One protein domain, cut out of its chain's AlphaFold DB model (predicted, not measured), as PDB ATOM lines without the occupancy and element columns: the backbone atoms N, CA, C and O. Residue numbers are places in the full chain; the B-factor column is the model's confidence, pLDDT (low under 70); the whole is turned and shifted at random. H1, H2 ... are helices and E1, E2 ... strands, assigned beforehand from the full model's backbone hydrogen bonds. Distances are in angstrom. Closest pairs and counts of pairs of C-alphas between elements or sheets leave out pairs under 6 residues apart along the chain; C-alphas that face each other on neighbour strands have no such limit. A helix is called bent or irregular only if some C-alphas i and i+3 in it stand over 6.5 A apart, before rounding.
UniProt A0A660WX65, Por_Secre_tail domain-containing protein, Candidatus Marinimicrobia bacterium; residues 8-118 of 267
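AT A GLANCE: This is residues 8 to 118 of the 267 residues of the protein "Por_Secre_tail domain-containing protein" of Candidatus Marinimicrobia bacterium (UniProt A0A660WX65). Little regular structure is here: loops join two loose lobes, the first with H1, E1 and H2, the second with H3 and H4 side by side. The 111 printed residues, 43 of them in named elements, run H1, E1, H2, H3, H4: four helices and one strand, mostly helix. The whole is only just compact, close to loose, with radius of gyration of the C-alphas 15.4 A and spans of 42 by 37 by 22 A.

HOW THE PARTS SIT: Start at residues 8 to 9, paired parallel with residues 36 to 37 of E1, residues 35 to 37, which pairs with no named strand. H1, residues 22 to 30, is close to but not clearly touching H2, residues 53 to 57; their closest C-alphas, Ile 25 and Met 56, are 6.7 A apart. The closest C-alphas of E1 and H2, Ala 36 and Met 56, are 4.4 A apart. Farther on, H3, residues 64 to 75, touches H4, residues 96 to 109, at a shallow tilt of 15 degrees, the same way; the closest C-alphas, Ile 68 and Ile 105, are 5.6 A apart. H1 is apart from H3 and H4. In H1 and H4 every O i to N i+4 pair is within hydrogen-bond range; in H3 5 of 8 are, in H2 0 of 1, beside 2 of 2 O i to N i+3 pairs.

IN THESE COORDINATES: Find C-alpha 22 at (220.503, 198.391, 303.405); H1 runs 12.2 A from there. E1 spans 6.8 A, H2 7.6 A and H3 16.6 A; H3 is irregular, with C-alphas 65 and 68 7.9 A apart. H4 runs 20.0 A to C-alpha 109 at (232.529, 183.124, 272.444).

THE WHOLE: The C-alphas farthest apart, Asn 30 and Glu 96, are 42.3 A apart. The printed part has no cut; the links E1 to H2 and H3 to H4 are long. Residues 13 to 16 and 49 have pLDDT under 70.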
ATOM      1  N   LEU A   8     229.812 187.975 296.959       92.44
ATOM      2  CA  LEU A   8     228.720 187.140 297.461       92.44
ATOM      3  C   LEU A   8     227.602 186.958 296.425       92.44
ATOM      4  O   LEU A   8     227.512 187.675 295.426       92.44
ATOM      5  N   ALA A   9     226.735 185.980 296.665       91.44
ATOM      6  CA  ALA A   9     225.501 185.784 295.916       91.44
ATOM      7  C   ALA A   9     224.329 185.767 296.897       91.44
ATOM      8  O   ALA A   9     224.339 184.980 297.844       91.44
ATOM      9  N   TYR A  10     223.332 186.620 296.676       90.62
ATOM     10  CA  TYR A  10     222.148 186.626 297.528       90.62
ATOM     11  C   TYR A  10     221.282 185.385 297.279       90.62
ATOM     12  O   TYR A  10     221.086 184.998 296.121       90.62
ATOM     13  N   PRO A  11     220.733 184.768 298.338       78.81
ATOM     14  CA  PRO A  11     219.794 183.664 298.193       78.81
ATOM     15  C   PRO A  11     218.452 184.166 297.626       78.81
ATOM     16  O   PRO A  11     218.049 185.287 297.894       78.81
ATOM     17  N   PHE A  12     217.753 183.342 296.842       70.19
ATOM     18  CA  PHE A  12     216.360 183.556 296.392       70.19
ATOM     19  C   PHE A  12     216.017 184.815 295.573       70.19
ATOM     20  O   PHE A  12     214.846 185.024 295.283       70.19
ATOM     21  N   GLY A  13     217.001 185.573 295.090       64.00
ATOM     22  CA  GLY A  13     216.825 186.351 293.864       64.00
ATOM     23  C   GLY A  13     216.206 187.737 293.984       64.00
ATOM     24  O   GLY A  13     215.064 187.961 293.613       64.00
ATOM     25  N   GLY A  14     217.035 188.713 294.347       66.81
ATOM     26  CA  GLY A  14     216.822 190.098 293.934       66.81
ATOM     27  C   GLY A  14     215.797 190.896 294.741       66.81
ATOM     28  O   GLY A  14     215.360 190.503 295.822       66.81
ATOM     29  N   GLU A  15     215.491 192.091 294.245       67.75
ATOM     30  CA  GLU A  15     214.753 193.114 294.986       67.75
ATOM     31  C   GLU A  15     213.336 192.649 295.360       67.75
ATOM     32  O   GLU A  15     212.626 192.072 294.543       67.75
ATOM     33  N   GLY A  16     212.931 192.883 296.612       69.62
ATOM     34  CA  GLY A  16     211.608 192.495 297.120       69.62
ATOM     35  C   GLY A  16     211.507 191.080 297.706       69.62
ATOM     36  O   GLY A  16     210.490 190.757 298.309       69.62
ATOM     37  N   THR A  17     212.557 190.259 297.615       76.38
ATOM     38  CA  THR A  17     212.563 188.890 298.180       76.38
ATOM     39  C   THR A  17     212.924 188.822 299.664       76.38
ATOM     40  O   THR A  17     212.827 187.766 300.284       76.38
ATOM     41  N   GLY A  18     213.374 189.938 300.244       77.38
ATOM     42  CA  GLY A  18     213.931 189.979 301.598       77.38
ATOM     43  C   GLY A  18     215.349 189.406 301.707       77.38
ATOM     44  O   GLY A  18     215.894 189.355 302.805       77.38
ATOM     45  N   ALA A  19     215.970 189.012 300.590       81.56
ATOM     46  CA  ALA A  19     217.325 188.459 300.565       81.56
ATOM     47  C   ALA A  19     218.420 189.454 300.982       81.56
ATOM     48  O   ALA A  19     219.510 189.048 301.385       81.56
ATOM     49  N   TYR A  20     218.138 190.753 300.866       83.06
ATOM     50  CA  TYR A  20     219.000 191.838 301.313       83.06
ATOM     51  C   TYR A  20     218.188 193.088 301.648       83.06
ATOM     52  O   TYR A  20     217.121 193.337 301.085       83.06
ATOM     53  N   ASP A  21     218.748 193.909 302.527       84.81
ATOM     54  CA  ASP A  21     218.332 195.281 302.786       84.81
ATOM     55  C   ASP A  21     219.580 196.175 302.919       84.81
ATOM     56  O   ASP A  21     220.710 195.723 302.712       84.81
ATOM     57  N   TYR A  22     219.388 197.454 303.247       82.31
ATOM     58  CA  TYR A  22     220.503 198.391 303.405       82.31
ATOM     59  C   TYR A  22     221.488 197.975 304.511       82.31
ATOM     60  O   TYR A  22     222.677 198.231 304.373       82.31
ATOM     61  N   ARG A  23     221.024 197.296 305.572       84.38
ATOM     62  CA  ARG A  23     221.868 196.850 306.691       84.38
ATOM     63  C   ARG A  23     222.756 195.696 306.258       84.38
ATOM     64  O   ARG A  23     223.939 195.687 306.567       84.38
ATOM     65  N   VAL A  24     222.198 194.734 305.519       87.56
ATOM     66  CA  VAL A  24     222.963 193.598 304.979       87.56
ATOM     67  C   VAL A  24     224.032 194.082 304.002       87.56
ATOM     68  O   VAL A  24     225.162 193.603 304.055       87.56
ATOM     69  N   ILE A  25     223.686 195.028 303.123       88.19
ATOM     70  CA  ILE A  25     224.635 195.616 302.169       88.19
ATOM     71  C   ILE A  25     225.761 196.342 302.912       88.19
ATOM     72  O   ILE A  25     226.925 196.054 302.649       88.19
ATOM     73  N   ASP A  26     225.416 197.208 303.867       85.19
ATOM     74  CA  ASP A  26     226.387 197.972 304.655       85.19
ATOM     75  C   ASP A  26     227.330 197.053 305.448       85.19
ATOM     76  O   ASP A  26     228.551 197.185 305.368       85.19
ATOM     77  N   ILE A  27     226.795 196.040 306.140       89.31
ATOM     78  CA  ILE A  27     227.611 195.045 306.853       89.31
ATOM     79  C   ILE A  27     228.545 194.315 305.882       89.31
ATOM     80  O   ILE A  27     229.734 194.190 306.159       89.31
ATOM     81  N   ALA A  28     228.036 193.842 304.740       90.69
ATOM     82  CA  ALA A  28     228.847 193.119 303.765       90.69
ATOM     83  C   ALA A  28     230.004 193.980 303.233       90.69
ATOM     84  O   ALA A  28     231.139 193.507 303.181       90.69
ATOM     85  N   GLN A  29     229.742 195.243 302.894       88.88
ATOM     86  CA  GLN A  29     230.773 196.176 302.433       88.88
ATOM     87  C   GLN A  29     231.841 196.418 303.504       88.88
ATOM     88  O   GLN A  29     233.034 196.332 303.210       88.88
ATOM     89  N   ASN A  30     231.430 196.638 304.756       86.94
ATOM     90  CA  ASN A  30     232.354 196.823 305.880       86.94
ATOM     91  C   ASN A  30     233.188 195.565 306.191       86.94
ATOM     92  O   ASN A  30     234.268 195.669 306.768       86.94
ATOM     93  N   LEU A  31     232.722 194.383 305.783       91.44
ATOM     94  CA  LEU A  31     233.461 193.120 305.874       91.44
ATOM     95  C   LEU A  31     234.365 192.848 304.658       91.44
ATOM     96  O   LEU A  31     234.929 191.761 304.551       91.44
ATOM     97  N   GLY A  32     234.514 193.808 303.741       89.81
ATOM     98  CA  GLY A  32     235.377 193.671 302.566       89.81
ATOM     99  C   GLY A  32     234.717 192.963 301.380       89.81
ATOM    100  O   GLY A  32     235.408 192.555 300.445       89.81
ATOM    101  N   ILE A  33     233.386 192.830 301.369       94.06
ATOM    102  CA  ILE A  33     232.673 192.404 300.164       94.06
ATOM    103  C   ILE A  33     232.591 193.578 299.201       94.06
ATOM    104  O   ILE A  33     232.035 194.632 299.494       94.06
ATOM    105  N   HIS A  34     233.125 193.363 298.009       91.50
ATOM    106  CA  HIS A  34     233.148 194.356 296.958       91.50
ATOM    107  C   HIS A  34     231.859 194.279 296.134       91.50
ATOM    108  O   HIS A  34     231.265 195.311 295.828       91.50
ATOM    109  N   TYR A  35     231.407 193.081 295.761       94.62
ATOM    110  CA  TYR A  35     230.208 192.911 294.936       94.62
ATOM    111  C   TYR A  35     229.296 191.795 295.446       94.62
ATOM    112  O   TYR A  35     229.729 190.837 296.089       94.62
ATOM    113  N   ALA A  36     228.025 191.894 295.086       93.62
ATOM    114  CA  ALA A  36     227.001 190.925 295.406       93.62
ATOM    115  C   ALA A  36     226.075 190.720 294.207       93.62
ATOM    116  O   ALA A  36     225.476 191.674 293.710       93.62
ATOM    117  N   ARG A  37     225.947 189.475 293.736       92.38
ATOM    118  CA  ARG A  37     225.047 189.150 292.621       92.38
ATOM    119  C   ARG A  37     223.651 188.754 293.084       92.38
ATOM    120  O   ARG A  37     223.488 188.156 294.151       92.38
ATOM    121  N   THR A  38     222.665 188.995 292.230       91.38
ATOM    122  CA  THR A  38     221.300 188.472 292.379       91.38
ATOM    123  C   THR A  38     221.069 187.291 291.416       91.38
ATOM    124  O   THR A  38     222.022 186.724 290.868       91.38
ATOM    125  N   THR A  39     219.808 186.894 291.227       88.50
ATOM    126  CA  THR A  39     219.365 185.969 290.167       88.50
ATOM    127  C   THR A  39     218.349 186.622 289.221       88.50
ATOM    128  O   THR A  39     217.624 185.918 288.526       88.50
ATOM    129  N   ASN A  40     218.256 187.957 289.226       89.25
ATOM    130  CA  ASN A  40     217.385 188.692 288.311       89.25
ATOM    131  C   ASN A  40     218.128 188.969 287.009       89.25
ATOM    132  O   ASN A  40     219.218 189.535 287.036       89.25
ATOM    133  N   ASP A  41     217.511 188.644 285.880       91.12
ATOM    134  CA  ASP A  41     218.109 188.883 284.571       91.12
ATOM    135  C   ASP A  41     217.825 190.312 284.099       91.12
ATOM    136  O   ASP A  41     216.668 190.714 283.963       91.12
ATOM    137  N   THR A  42     218.870 191.081 283.786       91.00
ATOM    138  CA  THR A  42     218.705 192.401 283.149       91.00
ATOM    139  C   THR A  42     218.232 192.284 281.705       91.00
ATOM    140  O   THR A  42     217.695 193.246 281.154       91.00
ATOM    141  N   ARG A  43     218.479 191.129 281.065       93.69
ATOM    142  CA  ARG A  43     218.297 190.891 279.626       93.69
ATOM    143  C   ARG A  43     218.965 191.985 278.777       93.69
ATOM    144  O   ARG A  43     218.486 192.321 277.693       93.69
ATOM    145  N   SER A  44     220.090 192.518 279.260       90.44
ATOM    146  CA  SER A  44     220.856 193.597 278.637       90.44
ATOM    147  C   SER A  44     222.359 193.329 278.726       90.44
ATOM    148  O   SER A  44     222.851 192.859 279.751       90.44
ATOM    149  N   LEU A  45     223.084 193.642 277.649       91.25
ATOM    150  CA  LEU A  45     224.553 193.624 277.621       91.25
ATOM    151  C   LEU A  45     225.165 194.927 278.153       91.25
ATOM    152  O   LEU A  45     226.382 195.022 278.283       91.25
ATOM    153  N   GLU A  46     224.338 195.934 278.437       87.38
ATOM    154  CA  GLU A  46     224.796 197.202 278.995       87.38
ATOM    155  C   GLU A  46     225.363 197.002 280.405       87.38
ATOM    156  O   GLU A  46     224.880 196.195 281.204       87.38
ATOM    157  N   ILE A  47     226.373 197.799 280.719       84.19
ATOM    158  CA  ILE A  47     226.988 197.856 282.040       84.19
ATOM    159  C   ILE A  47     226.001 198.471 283.045       84.19
ATOM    160  O   ILE A  47     225.239 199.365 282.664       84.19
ATOM    161  N   PRO A  48     226.001 198.042 284.325       75.38
ATOM    162  CA  PRO A  48     225.178 198.675 285.351       75.38
ATOM    163  C   PRO A  48     225.381 200.194 285.377       75.38
ATOM    164  O   PRO A  48     226.510 200.676 285.425       75.38
ATOM    165  N   SER A  49     224.289 200.958 285.349       68.12
ATOM    166  CA  SER A  49     224.343 202.427 285.310       68.12
ATOM    167  C   SER A  49     224.636 203.060 286.674       68.12
ATOM    168  O   SER A  49     225.067 204.207 286.742       68.12
ATOM    169  N   ASN A  50     224.408 202.329 287.764       71.38
ATOM    170  CA  ASN A  50     224.497 202.804 289.145       71.38
ATOM    171  C   ASN A  50     225.812 202.404 289.834       71.38
ATOM    172  O   ASN A  50     225.801 201.982 290.985       71.38
ATOM    173  N   LEU A  51     226.948 202.495 289.143       78.50
ATOM    174  CA  LEU A  51     228.251 202.190 289.743       78.50
ATOM    175  C   LEU A  51     228.662 203.246 290.795       78.50
ATOM    176  O   LEU A  51     228.287 204.408 290.650       78.50
ATOM    177  N   PRO A  52     229.440 202.861 291.827       77.50
ATOM    178  CA  PRO A  52     229.836 201.494 292.172       77.50
ATOM    179  C   PRO A  52     228.773 200.754 293.003       77.50
ATOM    180  O   PRO A  52     228.827 199.529 293.086       77.50
ATOM    181  N   ASP A  53     227.796 201.462 293.581       75.56
ATOM    182  CA  ASP A  53     226.795 200.919 294.518       75.56
ATOM    183  C   ASP A  53     225.981 199.758 293.928       75.56
ATOM    184  O   ASP A  53     225.636 198.792 294.611       75.56
ATOM    185  N   GLY A  54     225.726 199.808 292.623       82.31
ATOM    186  CA  GLY A  54     225.047 198.773 291.855       82.31
ATOM    187  C   GLY A  54     225.748 197.423 291.868       82.31
ATOM    188  O   GLY A  54     225.090 196.400 291.690       82.31
ATOM    189  N   LEU A  55     227.053 197.385 292.150       90.69
ATOM    190  CA  LEU A  55     227.795 196.134 292.283       90.69
ATOM    191  C   LEU A  55     227.339 195.327 293.502       90.69
ATOM    192  O   LEU A  55     227.494 194.110 293.491       90.69
ATOM    193  N   MET A  56     226.726 195.957 294.509       91.50
ATOM    194  CA  MET A  56     226.109 195.269 295.651       91.50
ATOM    195  C   MET A  56     224.685 194.780 295.370       91.50
ATOM    196  O   MET A  56     224.059 194.192 296.241       91.50
ATOM    197  N   LYS A  57     224.150 195.016 294.172       89.62
ATOM    198  CA  LYS A  57     222.867 194.473 293.698       89.62
ATOM    199  C   LYS A  57     223.004 194.058 292.234       89.62
ATOM    200  O   LYS A  57     222.176 194.397 291.390       89.62
ATOM    201  N   TRP A  58     224.099 193.374 291.914       91.62
ATOM    202  CA  TRP A  58     224.488 193.143 290.534       91.62
ATOM    203  C   TRP A  58     223.636 192.050 289.899       91.62
ATOM    204  O   TRP A  58     223.801 190.854 290.151       91.62
ATOM    205  N   ASN A  59     222.706 192.486 289.061       91.62
ATOM    206  CA  ASN A  59     221.866 191.600 288.275       91.62
ATOM    207  C   ASN A  59     222.684 191.006 287.111       91.62
ATOM    208  O   ASN A  59     223.313 191.774 286.373       91.62
ATOM    209  N   PRO A  60     222.710 189.671 286.937       93.56
ATOM    210  CA  PRO A  60     223.291 189.057 285.749       93.56
ATOM    211  C   PRO A  60     222.559 189.488 284.472       93.56
ATOM    212  O   PRO A  60     221.403 189.908 284.493       93.56
ATOM    213  N   THR A  61     223.233 189.358 283.332       95.31
ATOM    214  CA  THR A  61     222.632 189.577 282.014       95.31
ATOM    215  C   THR A  61     221.490 188.605 281.782       95.31
ATOM    216  O   THR A  61     220.409 189.007 281.348       95.31
ATOM    217  N   ILE A  62     221.752 187.318 282.021       94.50
ATOM    218  CA  ILE A  62     220.829 186.250 281.663       94.50
ATOM    219  C   ILE A  62     221.139 184.949 282.408       94.50
ATOM    220  O   ILE A  62     222.299 184.654 282.716       94.50
ATOM    221  N   ASN A  63     220.115 184.135 282.629       93.00
ATOM    222  CA  ASN A  63     220.284 182.726 282.939       93.00
ATOM    223  C   ASN A  63     220.771 181.910 281.709       93.00
ATOM    224  O   ASN A  63     220.493 182.244 280.555       93.00
ATOM    225  N   ASP A  64     221.491 180.813 281.950       88.00
ATOM    226  CA  ASP A  64     222.071 179.941 280.925       88.00
ATOM    227  C   ASP A  64     221.073 179.345 279.911       88.00
ATOM    228  O   ASP A  64     221.465 179.074 278.772       88.00
ATOM    229  N   TYR A  65     219.786 179.203 280.253       88.25
ATOM    230  CA  TYR A  65     218.747 178.757 279.312       88.25
ATOM    231  C   TYR A  65     218.638 179.659 278.067       88.25
ATOM    232  O   TYR A  65     218.495 179.145 276.958       88.25
ATOM    233  N   ASP A  66     218.796 180.976 278.230       88.44
ATOM    234  CA  ASP A  66     218.723 181.982 277.156       88.44
ATOM    235  C   ASP A  66     220.124 182.453 276.687       88.44
ATOM    236  O   ASP A  66     220.258 183.404 275.905       88.44
ATOM    237  N   GLY A  67     221.193 181.789 277.147       92.81
ATOM    238  CA  GLY A  67     222.577 182.244 276.990       92.81
ATOM    239  C   GLY A  67     223.063 182.356 275.541       92.81
ATOM    240  O   GLY A  67     223.818 183.275 275.221       92.81
ATOM    241  N   ILE A  68     222.599 181.481 274.637       96.62
ATOM    242  CA  ILE A  68     223.001 181.491 273.215       96.62
ATOM    243  C   ILE A  68     222.594 182.806 272.538       96.62
ATOM    244  O   ILE A  68     223.399 183.414 271.833       96.62
ATOM    245  N   THR A  69     221.373 183.280 272.790       96.50
ATOM    246  CA  THR A  69     220.847 184.519 272.198       96.50
ATOM    247  C   THR A  69     221.716 185.719 272.570       96.50
ATOM    248  O   THR A  69     222.026 186.561 271.729       96.50
ATOM    249  N   PHE A  70     222.136 185.808 273.832       96.75
ATOM    250  CA  PHE A  70     222.978 186.910 274.293       96.75
ATOM    251  C   PHE A  70     224.445 186.750 273.897       96.75
ATOM    252  O   PHE A  70     225.101 187.757 273.644       96.75
ATOM    253  N   ALA A  71     224.938 185.519 273.747       97.31
ATOM    254  CA  ALA A  71     226.246 185.265 273.152       97.31
ATOM    255  C   ALA A  71     226.311 185.789 271.708       97.31
ATOM    256  O   ALA A  71     227.247 186.500 271.353       97.31
ATOM    257  N   GLN A  72     225.283 185.526 270.895       96.94
ATOM    258  CA  GLN A  72     225.193 186.058 269.530       96.94
ATOM    259  C   GLN A  72     225.138 187.591 269.513       96.94
ATOM    260  O   GLN A  72     225.865 188.217 268.745       96.94
ATOM    261  N   LYS A  73     224.333 188.200 270.397       95.88
ATOM    262  CA  LYS A  73     224.268 189.665 270.537       95.88
ATOM    263  C   LYS A  73     225.610 190.279 270.928       95.88
ATOM    264  O   LYS A  73     225.930 191.358 270.438       95.88
ATOM    265  N   LEU A  74     226.372 189.612 271.797       96.00
ATOM    266  CA  LEU A  74     227.699 190.066 272.204       96.00
ATOM    267  C   LEU A  74     228.673 190.019 271.024       96.00
ATOM    268  O   LEU A  74     229.392 190.983 270.791       96.00
ATOM    269  N   VAL A  75     228.652 188.938 270.239       95.81
ATOM    270  CA  VAL A  75     229.481 188.809 269.027       95.81
ATOM    271  C   VAL A  75     229.168 189.906 268.003       95.81
ATOM    272  O   VAL A  75     230.074 190.376 267.317       95.81
ATOM    273  N   SER A  76     227.905 190.333 267.899       94.25
ATOM    274  CA  SER A  76     227.478 191.412 266.999       94.25
ATOM    275  C   SER A  76     227.522 192.813 267.625       94.25
ATOM    276  O   SER A  76     226.984 193.749 267.036       94.25
ATOM    277  N   TRP A  77     228.066 192.966 268.835       91.19
ATOM    278  CA  TRP A  77     228.003 194.222 269.579       91.19
ATOM    279  C   TRP A  77     228.893 195.312 268.968       91.19
ATOM    280  O   TRP A  77     229.959 195.037 268.413       91.19
ATOM    281  N   ASP A  78     228.471 196.573 269.105       84.44
ATOM    282  CA  ASP A  78     229.298 197.721 268.736       84.44
ATOM    283  C   ASP A  78     230.496 197.827 269.684       84.44
ATOM    284  O   ASP A  78     230.378 198.276 270.823       84.44
ATOM    285  N   LYS A  79     231.673 197.447 269.186       78.69
ATOM    286  CA  LYS A  79     232.928 197.416 269.947       78.69
ATOM    287  C   LYS A  79     233.386 198.785 270.456       78.69
ATOM    288  O   LYS A  79     234.267 198.837 271.309       78.69
ATOM    289  N   LYS A  80     232.799 199.892 269.983       77.38
ATOM    290  CA  LYS A  80     233.030 201.227 270.564       77.38
ATOM    291  C   LYS A  80     232.350 201.405 271.924       77.38
ATOM    292  O   LYS A  80     232.585 202.400 272.606       77.38
ATOM    293  N   ARG A  81     231.495 200.464 272.328       81.62
ATOM    294  CA  ARG A  81     230.763 200.480 273.592       81.62
ATOM    295  C   ARG A  81     231.069 199.208 274.364       81.62
ATOM    296  O   ARG A  81     231.018 198.111 273.820       81.62
ATOM    297  N   MET A  82     231.346 199.346 275.654       85.44
ATOM    298  CA  MET A  82     231.585 198.189 276.509       85.44
ATOM    299  C   MET A  82     230.296 197.375 276.679       85.44
ATOM    300  O   MET A  82     229.232 197.943 276.918       85.44
ATOM    301  N   ALA A  83     230.417 196.054 276.578       91.62
ATOM    302  CA  ALA A  83     229.347 195.102 276.838       91.62
ATOM    303  C   ALA A  83     229.780 194.088 277.893       91.62
ATOM    304  O   ALA A  83     230.956 193.742 277.997       91.62
ATOM    305  N   LEU A  84     228.807 193.575 278.637       94.19
ATOM    306  CA  LEU A  84     228.996 192.503 279.597       94.19
ATOM    307  C   LEU A  84     227.948 191.419 279.368       94.19
ATOM    308  O   LEU A  84     226.750 191.665 279.484       94.19
ATOM    309  N   LEU A  85     228.419 190.200 279.115       96.44
ATOM    310  CA  LEU A  85     227.606 188.997 279.230       96.44
ATOM    311  C   LEU A  85     227.905 188.322 280.566       96.44
ATOM    312  O   LEU A  85     228.848 187.543 280.688       96.44
ATOM    313  N   TYR A  86     227.088 188.620 281.570       95.50
ATOM    314  CA  TYR A  86     227.151 187.974 282.873       95.50
ATOM    315  C   TYR A  86     226.093 186.874 282.953       95.50
ATOM    316  O   TYR A  86     224.908 187.149 283.137       95.50
ATOM    317  N   MET A  87     226.522 185.625 282.797       93.56
ATOM    318  CA  MET A  87     225.635 184.464 282.809       93.56
ATOM    319  C   MET A  87     225.636 183.765 284.167       93.56
ATOM    320  O   MET A  87     226.685 183.633 284.801       93.56
ATOM    321  N   TRP A  88     224.473 183.281 284.600       91.38
ATOM    322  CA  TRP A  88     224.342 182.450 285.797       91.38
ATOM    323  C   TRP A  88     223.511 181.196 285.511       91.38
ATOM    324  O   TRP A  88     222.710 181.168 284.582       91.38
ATOM    325  N   GLY A  89     223.693 180.160 286.325       89.31
ATOM    326  CA  GLY A  89     222.960 178.902 286.217       89.31
ATOM    327  C   GLY A  89     223.303 177.965 287.369       89.31
ATOM    328  O   GLY A  89     224.177 178.265 288.189       89.31
ATOM    329  N   HIS A  90     222.619 176.826 287.434       88.00
ATOM    330  CA  HIS A  90     222.913 175.765 288.396       88.00
ATOM    331  C   HIS A  90     223.408 174.526 287.662       88.00
ATOM    332  O   HIS A  90     222.846 174.132 286.648       88.00
ATOM    333  N   SER A  91     224.423 173.858 288.209       86.12
ATOM    334  CA  SER A  91     224.969 172.632 287.613       86.12
ATOM    335  C   SER A  91     223.930 171.516 287.468       86.12
ATOM    336  O   SER A  91     224.031 170.719 286.545       86.12
ATOM    337  N   HIS A  92     222.900 171.478 288.321       83.12
ATOM    338  CA  HIS A  92     221.799 170.516 288.199       83.12
ATOM    339  C   HIS A  92     220.925 170.735 286.945       83.12
ATOM    340  O   HIS A  92     220.230 169.819 286.525       83.12
ATOM    341  N   PHE A  93     220.987 171.916 286.319       78.94
ATOM    342  CA  PHE A  93     220.313 172.218 285.049       78.94
ATOM    343  C   PHE A  93     221.147 171.838 283.812       78.94
ATOM    344  O   PHE A  93     220.678 171.984 282.681       78.94
ATOM    345  N   LEU A  94     222.373 171.333 284.008       84.50
ATOM    346  CA  LEU A  94     223.248 170.844 282.940       84.50
ATOM    347  C   LEU A  94     222.963 169.369 282.625       84.50
ATOM    348  O   LEU A  94     223.811 168.493 282.808       84.50
ATOM    349  N   ASP A  95     221.751 169.106 282.143       87.88
ATOM    350  CA  ASP A  95     221.423 167.870 281.431       87.88
ATOM    351  C   ASP A  95     222.070 167.852 280.028       87.88
ATOM    352  O   ASP A  95     222.878 168.719 279.678       87.88
ATOM    353  N   GLU A  96     221.747 166.865 279.193       91.06
ATOM    354  CA  GLU A  96     222.302 166.761 277.835       91.06
ATOM    355  C   GLU A  96     222.034 168.019 276.984       91.06
ATOM    356  O   GLU A  96     222.916 168.503 276.261       91.06
ATOM    357  N   ALA A  97     220.841 168.607 277.120       90.50
ATOM    358  CA  ALA A  97     220.493 169.852 276.451       90.50
ATOM    359  C   ALA A  97     221.295 171.033 277.024       90.50
ATOM    360  O   ALA A  97     221.784 171.866 276.260       90.50
ATOM    361  N   GLY A  98     221.485 171.095 278.344       90.94
ATOM    362  CA  GLY A  98     222.305 172.101 279.021       90.94
ATOM    363  C   GLY A  98     223.769 172.070 278.604       90.94
ATOM    364  O   GLY A  98     224.328 173.107 278.241       90.94
ATOM    365  N   TRP A  99     224.374 170.886 278.532       92.44
ATOM    366  CA  TRP A  99     225.735 170.734 278.014       92.44
ATOM    367  C   TRP A  99     225.851 171.137 276.545       92.44
ATOM    368  O   TRP A  99     226.842 171.754 276.150       92.44
ATOM    369  N   THR A 100     224.830 170.844 275.739       94.50
ATOM    370  CA  THR A 100     224.779 171.277 274.337       94.50
ATOM    371  C   THR A 100     224.680 172.801 274.216       94.50
ATOM    372  O   THR A 100     225.388 173.394 273.392       94.50
ATOM    373  N   ARG A 101     223.887 173.461 275.075       93.94
ATOM    374  CA  ARG A 101     223.832 174.932 275.148       93.94
ATOM    375  C   ARG A 101     225.186 175.518 275.533       93.94
ATOM    376  O   ARG A 101     225.692 176.383 274.820       93.94
ATOM    377  N   MET A 102     225.806 175.010 276.599       93.69
ATOM    378  CA  MET A 102     227.099 175.506 277.076       93.69
ATOM    379  C   MET A 102     228.199 175.329 276.025       93.69
ATOM    380  O   MET A 102     228.949 176.262 275.759       93.69
ATOM    381  N   ARG A 103     228.246 174.174 275.345       95.19
ATOM    382  CA  ARG A 103     229.188 173.939 274.240       95.19
ATOM    383  C   ARG A 103     229.008 174.963 273.122       95.19
ATOM    384  O   ARG A 103     229.998 175.525 272.665       95.19
ATOM    385  N   THR A 104     227.767 175.227 272.721       96.69
ATOM    386  CA  THR A 104     227.453 176.229 271.691       96.69
ATOM    387  C   THR A 104     227.914 177.625 272.116       96.69
ATOM    388  O   THR A 104     228.554 178.325 271.337       96.69
ATOM    389  N   ILE A 105     227.653 178.023 273.366       96.06
ATOM    390  CA  ILE A 105     228.105 179.312 273.915       96.06
ATOM    391  C   ILE A 105     229.636 179.396 273.901       96.06
ATOM    392  O   ILE A 105     230.189 180.373 273.401       96.06
ATOM    393  N   CYS A 106     230.332 178.361 274.380       95.50
ATOM    394  CA  CYS A 106     231.794 178.310 274.366       95.50
ATOM    395  C   CYS A 106     232.373 178.342 272.944       95.50
ATOM    396  O   CYS A 106     233.413 178.954 272.741       95.50
ATOM    397  N   GLN A 107     231.717 177.724 271.959       97.19
ATOM    398  CA  GLN A 107     232.136 177.781 270.554       97.19
ATOM    399  C   GLN A 107     231.941 179.170 269.939       97.19
ATOM    400  O   GLN A 107     232.786 179.613 269.168       97.19
ATOM    401  N   LEU A 108     230.845 179.858 270.274       96.88
ATOM    402  CA  LEU A 108     230.573 181.215 269.794       96.88
ATOM    403  C   LEU A 108     231.540 182.238 270.390       96.88
ATOM    404  O   LEU A 108     231.979 183.155 269.696       96.88
ATOM    405  N   LEU A 109     231.812 182.108 271.689       96.69
ATOM    406  CA  LEU A 109     232.529 183.124 272.444       96.69
ATOM    407  C   LEU A 109     234.009 182.830 272.591       96.69
ATOM    408  O   LEU A 109     234.744 183.788 272.751       96.69
ATOM    409  N   GLY A 110     234.441 181.570 272.593       95.88
ATOM    410  CA  GLY A 110     235.805 181.155 272.922       95.88
ATOM    411  C   GLY A 110     236.852 181.542 271.875       95.88
ATOM    412  O   GLY A 110     236.549 181.652 270.689       95.88
ATOM    413  N   ASN A 111     238.103 181.691 272.322       94.00
ATOM    414  CA  ASN A 111     239.277 182.018 271.498       94.00
ATOM    415  C   ASN A 111     239.143 183.303 270.672       94.00
ATOM    416  O   ASN A 111     239.720 183.412 269.590       94.00
ATOM    417  N   ARG A 112     238.386 184.274 271.177       93.94
ATOM    418  CA  ARG A 112     238.278 185.588 270.556       93.94
ATOM    419  C   ARG A 112     239.216 186.566 271.253       93.94
ATOM    420  O   ARG A 112     239.266 186.607 272.477       93.94
ATOM    421  N   ASP A 113     239.947 187.345 270.468       91.12
ATOM    422  CA  ASP A 113     240.853 188.398 270.942       91.12
ATOM    423  C   ASP A 113     240.111 189.668 271.390       91.12
ATOM    424  O   ASP A 113     240.654 190.488 272.124       91.12
ATOM    425  N   ASP A 114     238.851 189.804 270.979       87.75
ATOM    426  CA  ASP A 114     237.963 190.914 271.309       87.75
ATOM    427  C   ASP A 114     237.058 190.660 272.527       87.75
ATOM    428  O   ASP A 114     236.222 191.507 272.847       87.75
ATOM    429  N   ILE A 115     237.208 189.517 273.212       93.81
ATOM    430  CA  ILE A 115     236.459 189.182 274.428       93.81
ATOM    431  C   ILE A 115     237.414 188.984 275.599       93.81
ATOM    432  O   ILE A 115     238.299 188.132 275.581       93.81
ATOM    433  N   TRP A 116     237.157 189.721 276.677       94.31
ATOM    434  CA  TRP A 116     237.798 189.487 277.961       94.31
ATOM    435  C   TRP A 116     236.993 188.474 278.786       94.31
ATOM    436  O   TRP A 116     235.874 188.754 279.219       94.31
ATOM    437  N   TYR A 117     237.563 187.289 279.014       95.62
ATOM    438  CA  TYR A 117     237.007 186.296 279.938       95.62
ATOM    439  C   TYR A 117     237.548 186.564 281.338       95.62
ATOM    440  O   TYR A 117     238.751 186.454 281.575       95.62
ATOM    441  N   ALA A 118     236.656 186.909 282.258       95.19
ATOM    442  CA  ALA A 118     237.031 187.431 283.561       95.19
ATOM    443  C   ALA A 118     236.178 186.834 284.679       95.19
ATOM    444  O   ALA A 118     235.007 186.487 284.496       95.19
TER     445      ALA A 118